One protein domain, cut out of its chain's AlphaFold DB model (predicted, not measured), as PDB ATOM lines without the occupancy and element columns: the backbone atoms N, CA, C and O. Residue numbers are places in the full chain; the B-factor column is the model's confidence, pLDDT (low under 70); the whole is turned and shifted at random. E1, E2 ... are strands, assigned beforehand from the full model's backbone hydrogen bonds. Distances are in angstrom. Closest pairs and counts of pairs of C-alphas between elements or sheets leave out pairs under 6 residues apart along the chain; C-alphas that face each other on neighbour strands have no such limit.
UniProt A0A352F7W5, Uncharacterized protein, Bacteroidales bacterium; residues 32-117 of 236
ATOM      1  N   GLU A  32     172.716 145.540 162.599       98.38
ATOM      2  CA  GLU A  32     171.582 146.415 162.900       98.38
ATOM      3  C   GLU A  32     170.862 146.858 161.623       98.38
ATOM      4  O   GLU A  32     171.518 147.074 160.598       98.38
ATOM      5  N   ILE A  33     169.546 147.055 161.726       98.38
ATOM      6  CA  ILE A  33     168.779 147.919 160.823       98.38
ATOM      7  C   ILE A  33     168.961 149.366 161.300       98.38
ATOM      8  O   ILE A  33     168.814 149.655 162.484       98.38
ATOM      9  N   LEU A  34     169.331 150.255 160.381       97.00
ATOM     10  CA  LEU A  34     169.624 151.665 160.645       97.00
ATOM     11  C   LEU A  34     168.433 152.567 160.317       97.00
ATOM     12  O   LEU A  34     168.207 153.554 161.013       97.00
ATOM     13  N   SER A  35     167.673 152.230 159.276       97.00
ATOM     14  CA  SER A  35     166.452 152.938 158.903       97.00
ATOM     15  C   SER A  35     165.505 152.018 158.133       97.00
ATOM     16  O   SER A  35     165.938 151.094 157.441       97.00
ATOM     17  N   VAL A  36     164.204 152.277 158.270       96.94
ATOM     18  CA  VAL A  36     163.139 151.687 157.451       96.94
ATOM     19  C   VAL A  36     162.260 152.827 156.969       96.94
ATOM     20  O   VAL A  36     161.728 153.583 157.782       96.94
ATOM     21  N   ILE A  37     162.124 152.971 155.655       94.88
ATOM     22  CA  ILE A  37     161.300 154.005 155.033       94.88
ATOM     23  C   ILE A  37     160.467 153.371 153.923       94.88
ATOM     24  O   ILE A  37     160.996 152.703 153.036       94.88
ATOM     25  N   PHE A  38     159.165 153.623 153.938       94.88
ATOM     26  CA  PHE A  38     158.283 153.365 152.807       94.88
ATOM     27  C   PHE A  38     158.153 154.659 152.010       94.88
ATOM     28  O   PHE A  38     157.424 155.573 152.391       94.88
ATOM     29  N   GLU A  39     158.938 154.771 150.939       92.12
ATOM     30  CA  GLU A  39     158.971 155.967 150.095       92.12
ATOM     31  C   GLU A  39     157.754 156.005 149.162       92.12
ATOM     32  O   GLU A  39     157.501 155.028 148.452       92.12
ATOM     33  N   ALA A  40     157.060 157.144 149.077       84.75
ATOM     34  CA  ALA A  40     155.959 157.330 148.124       84.75
ATOM     35  C   ALA A  40     156.420 157.183 146.664       84.75
ATOM     36  O   ALA A  40     155.694 156.673 145.817       84.75
ATOM     37  N   SER A  41     157.676 157.528 146.368       91.50
ATOM     38  CA  SER A  41     158.275 157.352 145.037       91.50
ATOM     39  C   SER A  41     158.356 155.888 144.577       91.50
ATOM     40  O   SER A  41     158.418 155.634 143.375       91.50
ATOM     41  N   LYS A  42     158.366 154.924 145.511       95.44
ATOM     42  CA  LYS A  42     158.407 153.473 145.242       95.44
ATOM     43  C   LYS A  42     157.070 152.781 145.504       95.44
ATOM     44  O   LYS A  42     156.916 151.615 145.155       95.44
ATOM     45  N   ASN A  43     156.130 153.492 146.120       92.00
ATOM     46  CA  ASN A  43     154.838 152.986 146.557       92.00
ATOM     47  C   ASN A  43     153.749 153.981 146.129       92.00
ATOM     48  O   ASN A  43     153.396 154.858 146.917       92.00
ATOM     49  N   PRO A  44     153.220 153.874 144.896       84.75
ATOM     50  CA  PRO A  44     152.247 154.826 144.350       84.75
ATOM     51  C   PRO A  44     150.953 154.962 145.165       84.75
ATOM     52  O   PRO A  44     150.239 155.944 145.016       84.75
ATOM     53  N   GLN A  45     150.646 153.977 146.010       81.44
ATOM     54  CA  GLN A  45     149.517 153.986 146.937       81.44
ATOM     55  C   GLN A  45     149.749 154.838 148.197       81.44
ATOM     56  O   GLN A  45     148.865 154.911 149.048       81.44
ATOM     57  N   LEU A  46     150.941 155.419 148.362       79.50
ATOM     58  CA  LEU A  46     151.289 156.280 149.487       79.50
ATOM     59  C   LEU A  46     151.265 157.743 149.058       79.50
ATOM     60  O   LEU A  46     151.811 158.123 148.027       79.50
ATOM     61  N   ASP A  47     150.691 158.578 149.909       71.31
ATOM     62  CA  ASP A  47     150.619 160.032 149.766       71.31
ATOM     63  C   ASP A  47     151.912 160.748 150.201       71.31
ATOM     64  O   ASP A  47     152.152 161.901 149.837       71.31
ATOM     65  N   ARG A  48     152.757 160.071 150.985       75.88
ATOM     66  CA  ARG A  48     154.030 160.577 151.518       75.88
ATOM     67  C   ARG A  48     154.971 159.450 151.928       75.88
ATOM     68  O   ARG A  48     154.639 158.272 151.851       75.88
ATOM     69  N   ASN A  49     156.159 159.828 152.388       81.88
ATOM     70  CA  ASN A  49     157.097 158.879 152.975       81.88
ATOM     71  C   ASN A  49     156.677 158.534 154.407       81.88
ATOM     72  O   ASN A  49     156.397 159.430 155.202       81.88
ATOM     73  N   TYR A  50     156.718 157.249 154.742       82.19
ATOM     74  CA  TYR A  50     156.443 156.749 156.085       82.19
ATOM     75  C   TYR A  50     157.719 156.172 156.688       82.19
ATOM     76  O   TYR A  50     158.358 155.309 156.085       82.19
ATOM     77  N   MET A  51     158.105 156.660 157.864       86.38
ATOM     78  CA  MET A  51     159.312 156.220 158.564       86.38
ATOM     79  C   MET A  51     158.947 155.192 159.635       86.38
ATOM     80  O   MET A  51     157.988 155.378 160.377       86.38
ATOM     81  N   GLY A  52     159.708 154.102 159.710       90.19
ATOM     82  CA  GLY A  52     159.594 153.123 160.785       90.19
ATOM     83  C   GLY A  52     160.297 153.593 162.054       90.19
ATOM     84  O   GLY A  52     161.455 154.010 162.016       90.19
ATOM     85  N   GLU A  53     159.604 153.487 163.181       88.94
ATOM     86  CA  GLU A  53     160.176 153.646 164.511       88.94
ATOM     87  C   GLU A  53     160.890 152.352 164.909       88.94
ATOM     88  O   GLU A  53     160.290 151.278 164.915       88.94
ATOM     89  N   ILE A  54     162.179 152.449 165.236       92.44
ATOM     90  CA  ILE A  54     163.003 151.300 165.622       92.44
ATOM     91  C   ILE A  54     163.076 151.226 167.150       92.44
ATOM     92  O   ILE A  54     163.707 152.071 167.788       92.44
ATOM     93  N   ASN A  55     162.500 150.176 167.735       93.75
ATOM     94  CA  ASN A  55     162.573 149.867 169.160       93.75
ATOM     95  C   ASN A  55     163.211 148.483 169.373       93.75
ATOM     96  O   ASN A  55     162.550 147.443 169.435       93.75
ATOM     97  N   GLY A  56     164.543 148.467 169.454       95.56
ATOM     98  CA  GLY A  56     165.310 147.227 169.540       95.56
ATOM     99  C   GLY A  56     165.192 146.413 168.252       95.56
ATOM    100  O   GLY A  56     165.712 146.819 167.217       95.56
ATOM    101  N   THR A  57     164.548 145.249 168.326       97.44
ATOM    102  CA  THR A  57     164.286 144.382 167.162       97.44
ATOM    103  C   THR A  57     162.879 144.539 166.596       97.44
ATOM    104  O   THR A  57     162.583 143.936 165.570       97.44
ATOM    105  N   GLU A  58     162.014 145.313 167.247       97.50
ATOM    106  CA  GLU A  58     160.669 145.621 166.766       97.50
ATOM    107  C   GLU A  58     160.702 146.954 166.019       97.50
ATOM    108  O   GLU A  58     161.241 147.944 166.516       97.50
ATOM    109  N   ILE A  59     160.151 146.972 164.810       97.12
ATOM    110  CA  ILE A  59     160.073 148.156 163.963       97.12
ATOM    111  C   ILE A  59     158.611 148.368 163.606       97.12
ATOM    112  O   ILE A  59     157.993 147.521 162.957       97.12
ATOM    113  N   LEU A  60     158.066 149.499 164.035       90.44
ATOM    114  CA  LEU A  60     156.676 149.855 163.807       90.44
ATOM    115  C   LEU A  60     156.598 151.001 162.805       90.44
ATOM    116  O   LEU A  60     157.200 152.053 162.998       90.44
ATOM    117  N   THR A  61     155.818 150.814 161.749       89.88
ATOM    118  CA  THR A  61     155.419 151.899 160.857       89.88
ATOM    119  C   THR A  61     153.915 152.068 160.954       89.88
ATOM    120  O   THR A  61     153.165 151.161 160.596       89.88
ATOM    121  N   GLU A  62     153.468 153.230 161.417       80.25
ATOM    122  CA  GLU A  62     152.062 153.606 161.307       80.25
ATOM    123  C   GLU A  62     151.816 154.249 159.941       80.25
ATOM    124  O   GLU A  62     152.520 155.182 159.552       80.25
ATOM    125  N   ILE A  63     150.838 153.733 159.198       78.44
ATOM    126  CA  ILE A  63     150.500 154.179 157.839       78.44
ATOM    127  C   ILE A  63     149.072 154.712 157.786       78.44
ATOM    128  O   ILE A  63     148.282 154.441 158.690       78.44
ATOM    129  N   ALA A  64     148.712 155.481 156.758       69.19
ATOM    130  CA  ALA A  64     147.344 155.965 156.626       69.19
ATOM    131  C   ALA A  64     146.319 154.814 156.664       69.19
ATOM    132  O   ALA A  64     146.538 153.704 156.169       69.19
ATOM    133  N   PHE A  65     145.179 155.075 157.305       62.12
ATOM    134  CA  PHE A  65     144.086 154.111 157.344       62.12
ATOM    135  C   PHE A  65     143.601 153.808 155.920       62.12
ATOM    136  O   PHE A  65     143.442 154.716 155.110       62.12
ATOM    137  N   GLY A  66     143.318 152.537 155.628       66.69
ATOM    138  CA  GLY A  66     142.805 152.120 154.321       66.69
ATOM    139  C   GLY A  66     143.866 151.968 153.228       66.69
ATOM    140  O   GLY A  66     143.524 151.504 152.141       66.69
ATOM    141  N   THR A  67     145.137 152.286 153.502       74.69
ATOM    142  CA  THR A  67     146.245 151.989 152.587       74.69
ATOM    143  C   THR A  67     146.372 150.482 152.359       74.69
ATOM    144  O   THR A  67     146.370 149.694 153.307       74.69
ATOM    145  N   ASP A  68     146.529 150.075 151.098       81.00
ATOM    146  CA  ASP A  68     146.866 148.693 150.761       81.00
ATOM    147  C   ASP A  68     148.325 148.391 151.147       81.00
ATOM    148  O   ASP A  68     149.280 148.876 150.531       81.00
ATOM    149  N   VAL A  69     148.487 147.577 152.191       92.69
ATOM    150  CA  VAL A  69     149.789 147.157 152.732       92.69
ATOM    151  C   VAL A  69     150.299 145.836 152.139       92.69
ATOM    152  O   VAL A  69     151.352 145.338 152.541       92.69
ATOM    153  N   THR A  70     149.571 145.233 151.194       94.75
ATOM    154  CA  THR A  70     149.884 143.887 150.687       94.75
ATOM    155  C   THR A  70     151.024 143.850 149.672       94.75
ATOM    156  O   THR A  70     151.575 142.778 149.418       94.75
ATOM    157  N   THR A  71     151.417 145.004 149.125       95.31
ATOM    158  CA  THR A  71     152.451 145.111 148.082       95.31
ATOM    159  C   THR A  71     153.459 146.240 148.325       95.31
ATOM    160  O   THR A  71     153.987 146.806 147.363       95.31
ATOM    161  N   LEU A  72     153.752 146.587 149.581       96.81
ATOM    162  CA  LEU A  72     154.684 147.673 149.904       96.81
ATOM    163  C   LEU A  72     156.144 147.302 149.602       96.81
ATOM    164  O   LEU A  72     156.590 146.179 149.820       96.81
ATOM    165  N   VAL A  73     156.906 148.287 149.142       97.88
ATOM    166  CA  VAL A  73     158.334 148.230 148.839       97.88
ATOM    167  C   VAL A  73     159.090 149.050 149.892       97.88
ATOM    168  O   VAL A  73     159.078 150.284 149.823       97.88
ATOM    169  N   PRO A  74     159.753 148.405 150.869       97.69
ATOM    170  CA  PRO A  74     160.522 149.111 151.884       97.69
ATOM    171  C   PRO A  74     161.932 149.460 151.382       97.69
ATOM    172  O   PRO A  74     162.627 148.635 150.776       97.69
ATOM    173  N   THR A  75     162.391 150.663 151.711       97.56
ATOM    174  CA  THR A  75     163.809 151.033 151.729       97.56
ATOM    175  C   THR A  75     164.353 150.738 153.121       97.56
ATOM    176  O   THR A  75     163.875 151.307 154.100       97.56
ATOM    177  N   ILE A  76     165.337 149.841 153.220       98.12
ATOM    178  CA  ILE A  76     165.929 149.433 154.501       98.12
ATOM    179  C   ILE A  76     167.434 149.649 154.425       98.12
ATOM    180  O   ILE A  76     168.110 149.035 153.597       98.12
ATOM    181  N   GLU A  77     167.962 150.495 155.302       97.88
ATOM    182  CA  GLU A  77     169.403 150.635 155.490       97.88
ATOM    183  C   GLU A  77     169.861 149.716 156.621       97.88
ATOM    184  O   GLU A  77     169.236 149.638 157.677       97.88
ATOM    185  N   ILE A  78     170.974 149.019 156.407       98.44
ATOM    186  CA  ILE A  78     171.551 148.071 157.364       98.44
ATOM    187  C   ILE A  78     173.005 148.423 157.662       98.44
ATOM    188  O   ILE A  78     173.636 149.220 156.966       98.44
ATOM    189  N   SER A  79     173.556 147.795 158.697       98.31
ATOM    190  CA  SER A  79     174.976 147.905 159.036       98.31
ATOM    191  C   SER A  79     175.885 147.636 157.823       98.31
ATOM    192  O   SER A  79     175.634 146.690 157.072       98.31
ATOM    193  N   PRO A  80     176.971 148.408 157.628       97.50
ATOM    194  CA  PRO A  80     177.898 148.182 156.524       97.50
ATOM    195  C   PRO A  80     178.415 146.742 156.492       97.50
ATOM    196  O   PRO A  80     178.780 146.199 157.535       97.50
ATOM    197  N   ARG A  81     178.490 146.159 155.289       96.56
ATOM    198  CA  ARG A  81     178.936 144.774 155.024       96.56
ATOM    199  C   ARG A  81     178.021 143.671 155.574       96.56
ATOM    200  O   ARG A  81     178.308 142.499 155.348       96.56
ATOM    201  N   ALA A  82     176.915 144.021 156.229       98.19
ATOM    202  CA  ALA A  82     175.856 143.067 156.520       98.19
ATOM    203  C   ALA A  82     175.033 142.760 155.258       98.19
ATOM    204  O   ALA A  82     175.058 143.498 154.271       98.19
ATOM    205  N   THR A  83     174.272 141.672 155.305       98.19
ATOM    206  CA  THR A  83     173.280 141.300 154.289       98.19
ATOM    207  C   THR A  83     171.905 141.156 154.932       98.19
ATOM    208  O   THR A  83     171.802 140.926 156.138       98.19
ATOM    209  N   LEU A  84     170.844 141.315 154.141       98.12
ATOM    210  CA  LEU A  84     169.459 141.322 154.610       98.12
ATOM    211  C   LEU A  84     168.625 140.301 153.832       98.12
ATOM    212  O   LEU A  84     168.711 140.240 152.605       98.12
ATOM    213  N   SER A  85     167.811 139.525 154.547       96.94
ATOM    214  CA  SER A  85     166.837 138.594 153.973       96.94
ATOM    215  C   SER A  85     165.484 138.727 154.688       96.94
ATOM    216  O   SER A  85     165.469 138.592 155.909       96.94
ATOM    217  N   PRO A  86     164.356 138.944 153.989       95.94
ATOM    218  CA  PRO A  86     164.246 139.200 152.552       95.94
ATOM    219  C   PRO A  86     165.051 140.426 152.101       95.94
ATOM    220  O   PRO A  86     165.332 141.323 152.892       95.94
ATOM    221  N   ALA A  87     165.440 140.468 150.826       92.81
ATOM    222  CA  ALA A  87     166.125 141.641 150.289       92.81
ATOM    223  C   ALA A  87     165.192 142.868 150.310       92.81
ATOM    224  O   ALA A  87     164.009 142.759 149.978       92.81
ATOM    225  N   ALA A  88     165.735 144.031 150.680       88.12
ATOM    226  CA  ALA A  88     165.022 145.305 150.590       88.12
ATOM    227  C   ALA A  88     164.718 145.672 149.127       88.12
ATOM    228  O   ALA A  88     165.367 145.178 148.205       88.12
ATOM    229  N   GLY A  89     163.739 146.554 148.909       86.81
ATOM    230  CA  GLY A  89     163.356 147.008 147.568       86.81
ATOM    231  C   GLY A  89     162.458 146.048 146.777       86.81
ATOM    232  O   GLY A  89     162.009 146.412 145.693       86.81
ATOM    233  N   ASN A  90     162.141 144.867 147.315       90.44
ATOM    234  CA  ASN A  90     161.120 143.980 146.756       90.44
ATOM    235  C   ASN A  90     159.744 144.274 147.363       90.44
ATOM    236  O   ASN A  90     159.632 144.571 148.555       90.44
ATOM    237  N   SER A  91     158.693 144.121 146.553       95.50
ATOM    238  CA  SER A  91     157.313 144.180 147.039       95.50
ATOM    239  C   SER A  91     157.064 143.057 148.048       95.50
ATOM    240  O   SER A  91     157.387 141.895 147.791       95.50
ATOM    241  N   THR A  92     156.535 143.424 149.211       96.44
ATOM    242  CA  THR A  92     156.341 142.550 150.368       96.44
ATOM    243  C   THR A  92     154.959 142.805 150.971       96.44
ATOM    244  O   THR A  92     154.483 143.940 151.005       96.44
ATOM    245  N   ASN A  93     154.312 141.742 151.451       96.44
ATOM    246  CA  ASN A  93     153.004 141.824 152.094       96.44
ATOM    247  C   ASN A  93     153.154 142.068 153.601       96.44
ATOM    248  O   ASN A  93     153.641 141.191 154.312       96.44
ATOM    249  N   PHE A  94     152.687 143.228 154.067       96.38
ATOM    250  CA  PHE A  94     152.689 143.629 155.475       96.38
ATOM    251  C   PHE A  94     151.295 143.587 156.122       96.38
ATOM    252  O   PHE A  94     151.057 144.251 157.125       96.38
ATOM    253  N   ALA A  95     150.362 142.779 155.602       92.06
ATOM    254  CA  ALA A  95     149.087 142.502 156.282       92.06
ATOM    255  C   ALA A  95     149.270 141.800 157.646       92.06
ATOM    256  O   ALA A  95     148.327 141.688 158.429       92.06
ATOM    257  N   GLY A  96     150.483 141.322 157.930       94.06
ATOM    258  CA  GLY A  96     150.948 140.930 159.250       94.06
ATOM    259  C   GLY A  96     152.446 141.227 159.406       94.06
ATOM    260  O   GLY A  96     153.080 141.692 158.455       94.06
ATOM    261  N   PRO A  97     153.023 140.947 160.586       96.88
ATOM    262  CA  PRO A  97     154.436 141.194 160.848       96.88
ATOM    263  C   PRO A  97     155.348 140.406 159.900       96.88
ATOM    264  O   PRO A  97     155.143 139.210 159.678       96.88
ATOM    265  N   VAL A  98     156.388 141.062 159.383       98.00
ATOM    266  CA  VAL A  98     157.387 140.456 158.492       98.00
ATOM    267  C   VAL A  98     158.736 140.406 159.194       98.00
ATOM    268  O   VAL A  98     159.231 141.416 159.691       98.00
ATOM    269  N   ILE A  99     159.353 139.224 159.215       98.25
ATOM    270  CA  ILE A  99     160.666 139.026 159.834       98.25
ATOM    271  C   ILE A  99     161.763 139.250 158.793       98.25
ATOM    272  O   ILE A  99     161.802 138.577 157.763       98.25
ATOM    273  N   TYR A 100     162.684 140.152 159.112       98.19
ATOM    274  CA  TYR A 100     163.920 140.393 158.383       98.19
ATOM    275  C   TYR A 100     165.118 139.893 159.193       98.19
ATOM    276  O   TYR A 100     165.306 140.251 160.354       98.19
ATOM    277  N   THR A 101     165.969 139.086 158.572       98.56
ATOM    278  CA  THR A 101     167.223 138.600 159.146       98.56
ATOM    279  C   THR A 101     168.388 139.406 158.591       98.56
ATOM    280  O   THR A 101     168.668 139.369 157.390       98.56
ATOM    281  N   VAL A 102     169.101 140.100 159.477       98.69
ATOM    282  CA  VAL A 102     170.381 140.744 159.176       98.69
ATOM    283  C   VAL A 102     171.504 139.763 159.497       98.69
ATOM    284  O   VAL A 102     171.620 139.293 160.631       98.69
ATOM    285  N   THR A 103     172.343 139.459 158.511       98.56
ATOM    286  CA  THR A 103     173.547 138.633 158.676       98.56
ATOM    287  C   THR A 103     174.769 139.538 158.634       98.56
ATOM    288  O   THR A 103     174.997 140.207 157.627       98.56
ATOM    289  N   ALA A 104     175.531 139.583 159.727       98.50
ATOM    290  CA  ALA A 104     176.786 140.321 159.818       98.50
ATOM    291  C   ALA A 104     177.864 139.717 158.902       98.50
ATOM    292  O   ALA A 104     177.757 138.581 158.440       98.50
ATOM    293  N   GLU A 105     178.939 140.469 158.688       98.12
ATOM    294  CA  GLU A 105     180.104 140.011 157.924       98.12
ATOM    295  C   GLU A 105     180.776 138.783 158.570       98.12
ATOM    296  O   GLU A 105     181.283 137.913 157.866       98.12
ATOM    297  N   ASP A 106     180.738 138.673 159.903       97.19
ATOM    298  CA  ASP A 106     181.232 137.510 160.656       97.19
ATOM    299  C   ASP A 106     180.324 136.263 160.577       97.19
ATOM    300  O   ASP A 106     180.648 135.219 161.147       97.19
ATOM    301  N   GLY A 107     179.193 136.356 159.869       97.38
ATOM    302  CA  GLY A 107     178.219 135.283 159.678       97.38
ATOM    303  C   GLY A 107     177.187 135.144 160.800       97.38
ATOM    304  O   GLY A 107     176.270 134.330 160.689       97.38
ATOM    305  N   THR A 108     177.282 135.927 161.876       98.38
ATOM    306  CA  THR A 108     176.275 135.911 162.937       98.38
ATOM    307  C   THR A 108     175.016 136.672 162.516       98.38
ATOM    308  O   THR A 108     175.073 137.673 161.805       98.38
ATOM    309  N   THR A 109     173.848 136.233 162.986       98.56
ATOM    310  CA  THR A 109     172.556 136.790 162.554       98.56
ATOM    311  C   THR A 109     171.817 137.520 163.673       98.56
ATOM    312  O   THR A 109     172.141 137.367 164.859       98.56
ATOM    313  N   LYS A 110     170.866 138.375 163.287       98.69
ATOM    314  CA  LYS A 110     169.879 139.025 164.156       98.69
ATOM    315  C   LYS A 110     168.568 139.186 163.381       98.69
ATOM    316  O   LYS A 110     168.594 139.586 162.220       98.69
ATOM    317  N   ASN A 111     167.447 138.874 164.025       98.69
ATOM    318  CA  ASN A 111     166.116 139.029 163.442       98.69
ATOM    319  C   ASN A 111     165.473 140.335 163.910       98.69
ATOM    320  O   ASN A 111     165.592 140.693 165.081       98.69
ATOM    321  N   PHE A 112     164.776 140.990 162.991       98.56
ATOM    322  CA  PHE A 112     163.967 142.178 163.207       98.56
ATOM    323  C   PHE A 112     162.555 141.913 162.703       98.56
ATOM    324  O   PHE A 112     162.378 141.311 161.645       98.56
ATOM    325  N   THR A 113     161.561 142.378 163.443       98.44
ATOM    326  CA  THR A 113     160.152 142.298 163.071       98.44
ATOM    327  C   THR A 113     159.723 143.667 162.564       98.44
ATOM    328  O   THR A 113     159.777 144.637 163.315       98.44
ATOM    329  N   ILE A 114     159.296 143.761 161.306       98.12
ATOM    330  CA  ILE A 114     158.683 144.973 160.757       98.12
ATOM    331  C   ILE A 114     157.170 144.775 160.744       98.12
ATOM    332  O   ILE A 114     156.666 143.854 160.097       98.12
ATOM    333  N   SER A 115     156.453 145.650 161.443       95.50
ATOM    334  CA  SER A 115     154.992 145.700 161.462       95.50
ATOM    335  C   SER A 115     154.517 147.010 160.845       95.50
ATOM    336  O   SER A 115     154.935 148.086 161.272       95.50
ATOM    337  N   VAL A 116     153.635 146.920 159.848       94.19
ATOM    338  CA  VAL A 116     152.965 148.086 159.261       94.19
ATOM    339  C   VAL A 116     151.530 148.087 159.752       94.19
ATOM    340  O   VAL A 116     150.729 147.244 159.352       94.19
ATOM    341  N   ASN A 117     151.213 149.026 160.634       81.81
ATOM    342  CA  ASN A 117     149.887 149.130 161.214       81.81
ATOM    343  C   ASN A 117     149.132 150.278 160.542       81.81
ATOM    344  O   ASN A 117     149.632 151.405 160.528       81.81
TER     345      ASN A 117
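Overview. This is residues 32 to 117 of the 236 residues of an uncharacterized protein of Bacteroidales bacterium (UniProt A0A352F7W5). The domain is a slim, elongated sandwich of strands: a strongly twisted sheet of five, in the order E2 E3 E7 E6 E5, packs face to face with a small sheet made of E1 and E4. The loop round Gly 66 and the turn round Asp 106 lie at opposite ends of its length. The printed part has 86 residues with seven named strands, E1 to E7 along the chain, and no named helix; the class is all strand, though under half of the residues, 37, are in named elements. The larger sheet is mixed, the smaller antiparallel. The whole is compact, with a radius of gyration of the C-alphas of 12.5 A and spans of 41 by 21 by 17 A.

Along the chain. E1, residues 33 to 38, begins at C-alpha 33 (168.779, 147.919, 160.823) and is 14.3 A long from first to last C-alpha. E2 is residues 53 to 55, E3 residues 58 to 63, 16.0 A, E4 residues 75 to 78 and E5 residues 83 to 85. E6, residues 98 to 103, measures 16.3 A. E7, residues 109 to 117, measures 25.8 A and ends at C-alpha 117 (149.887, 149.130, 161.214).

Arrangement. E5, E6 and E7 form a meander, each strand the antiparallel neighbour of the one before, with N 85 and O 101 at 3.0 A and N 100 and O 112 at 2.8 A. E3 is parallel to E7, with N 61 and O 115 at 2.9 A. The hairpin E2 and E3 has N 53 and O 60 at 2.8 A. E1 and E4 are antiparallel, with N 37 and O 75 at 2.9 A. The closest C-alphas of E4 and E6, Ile 78 and Val 102, are 7.6 A apart.

Size, cuts and confidence. The C-alphas farthest apart, Gly 66 and Asp 106, are 41.6 A apart. The printed part has no cut. The links E1 to E2, E3 to E4 and E5 to E6 are long. Residues 64 to 66 have pLDDT under 70.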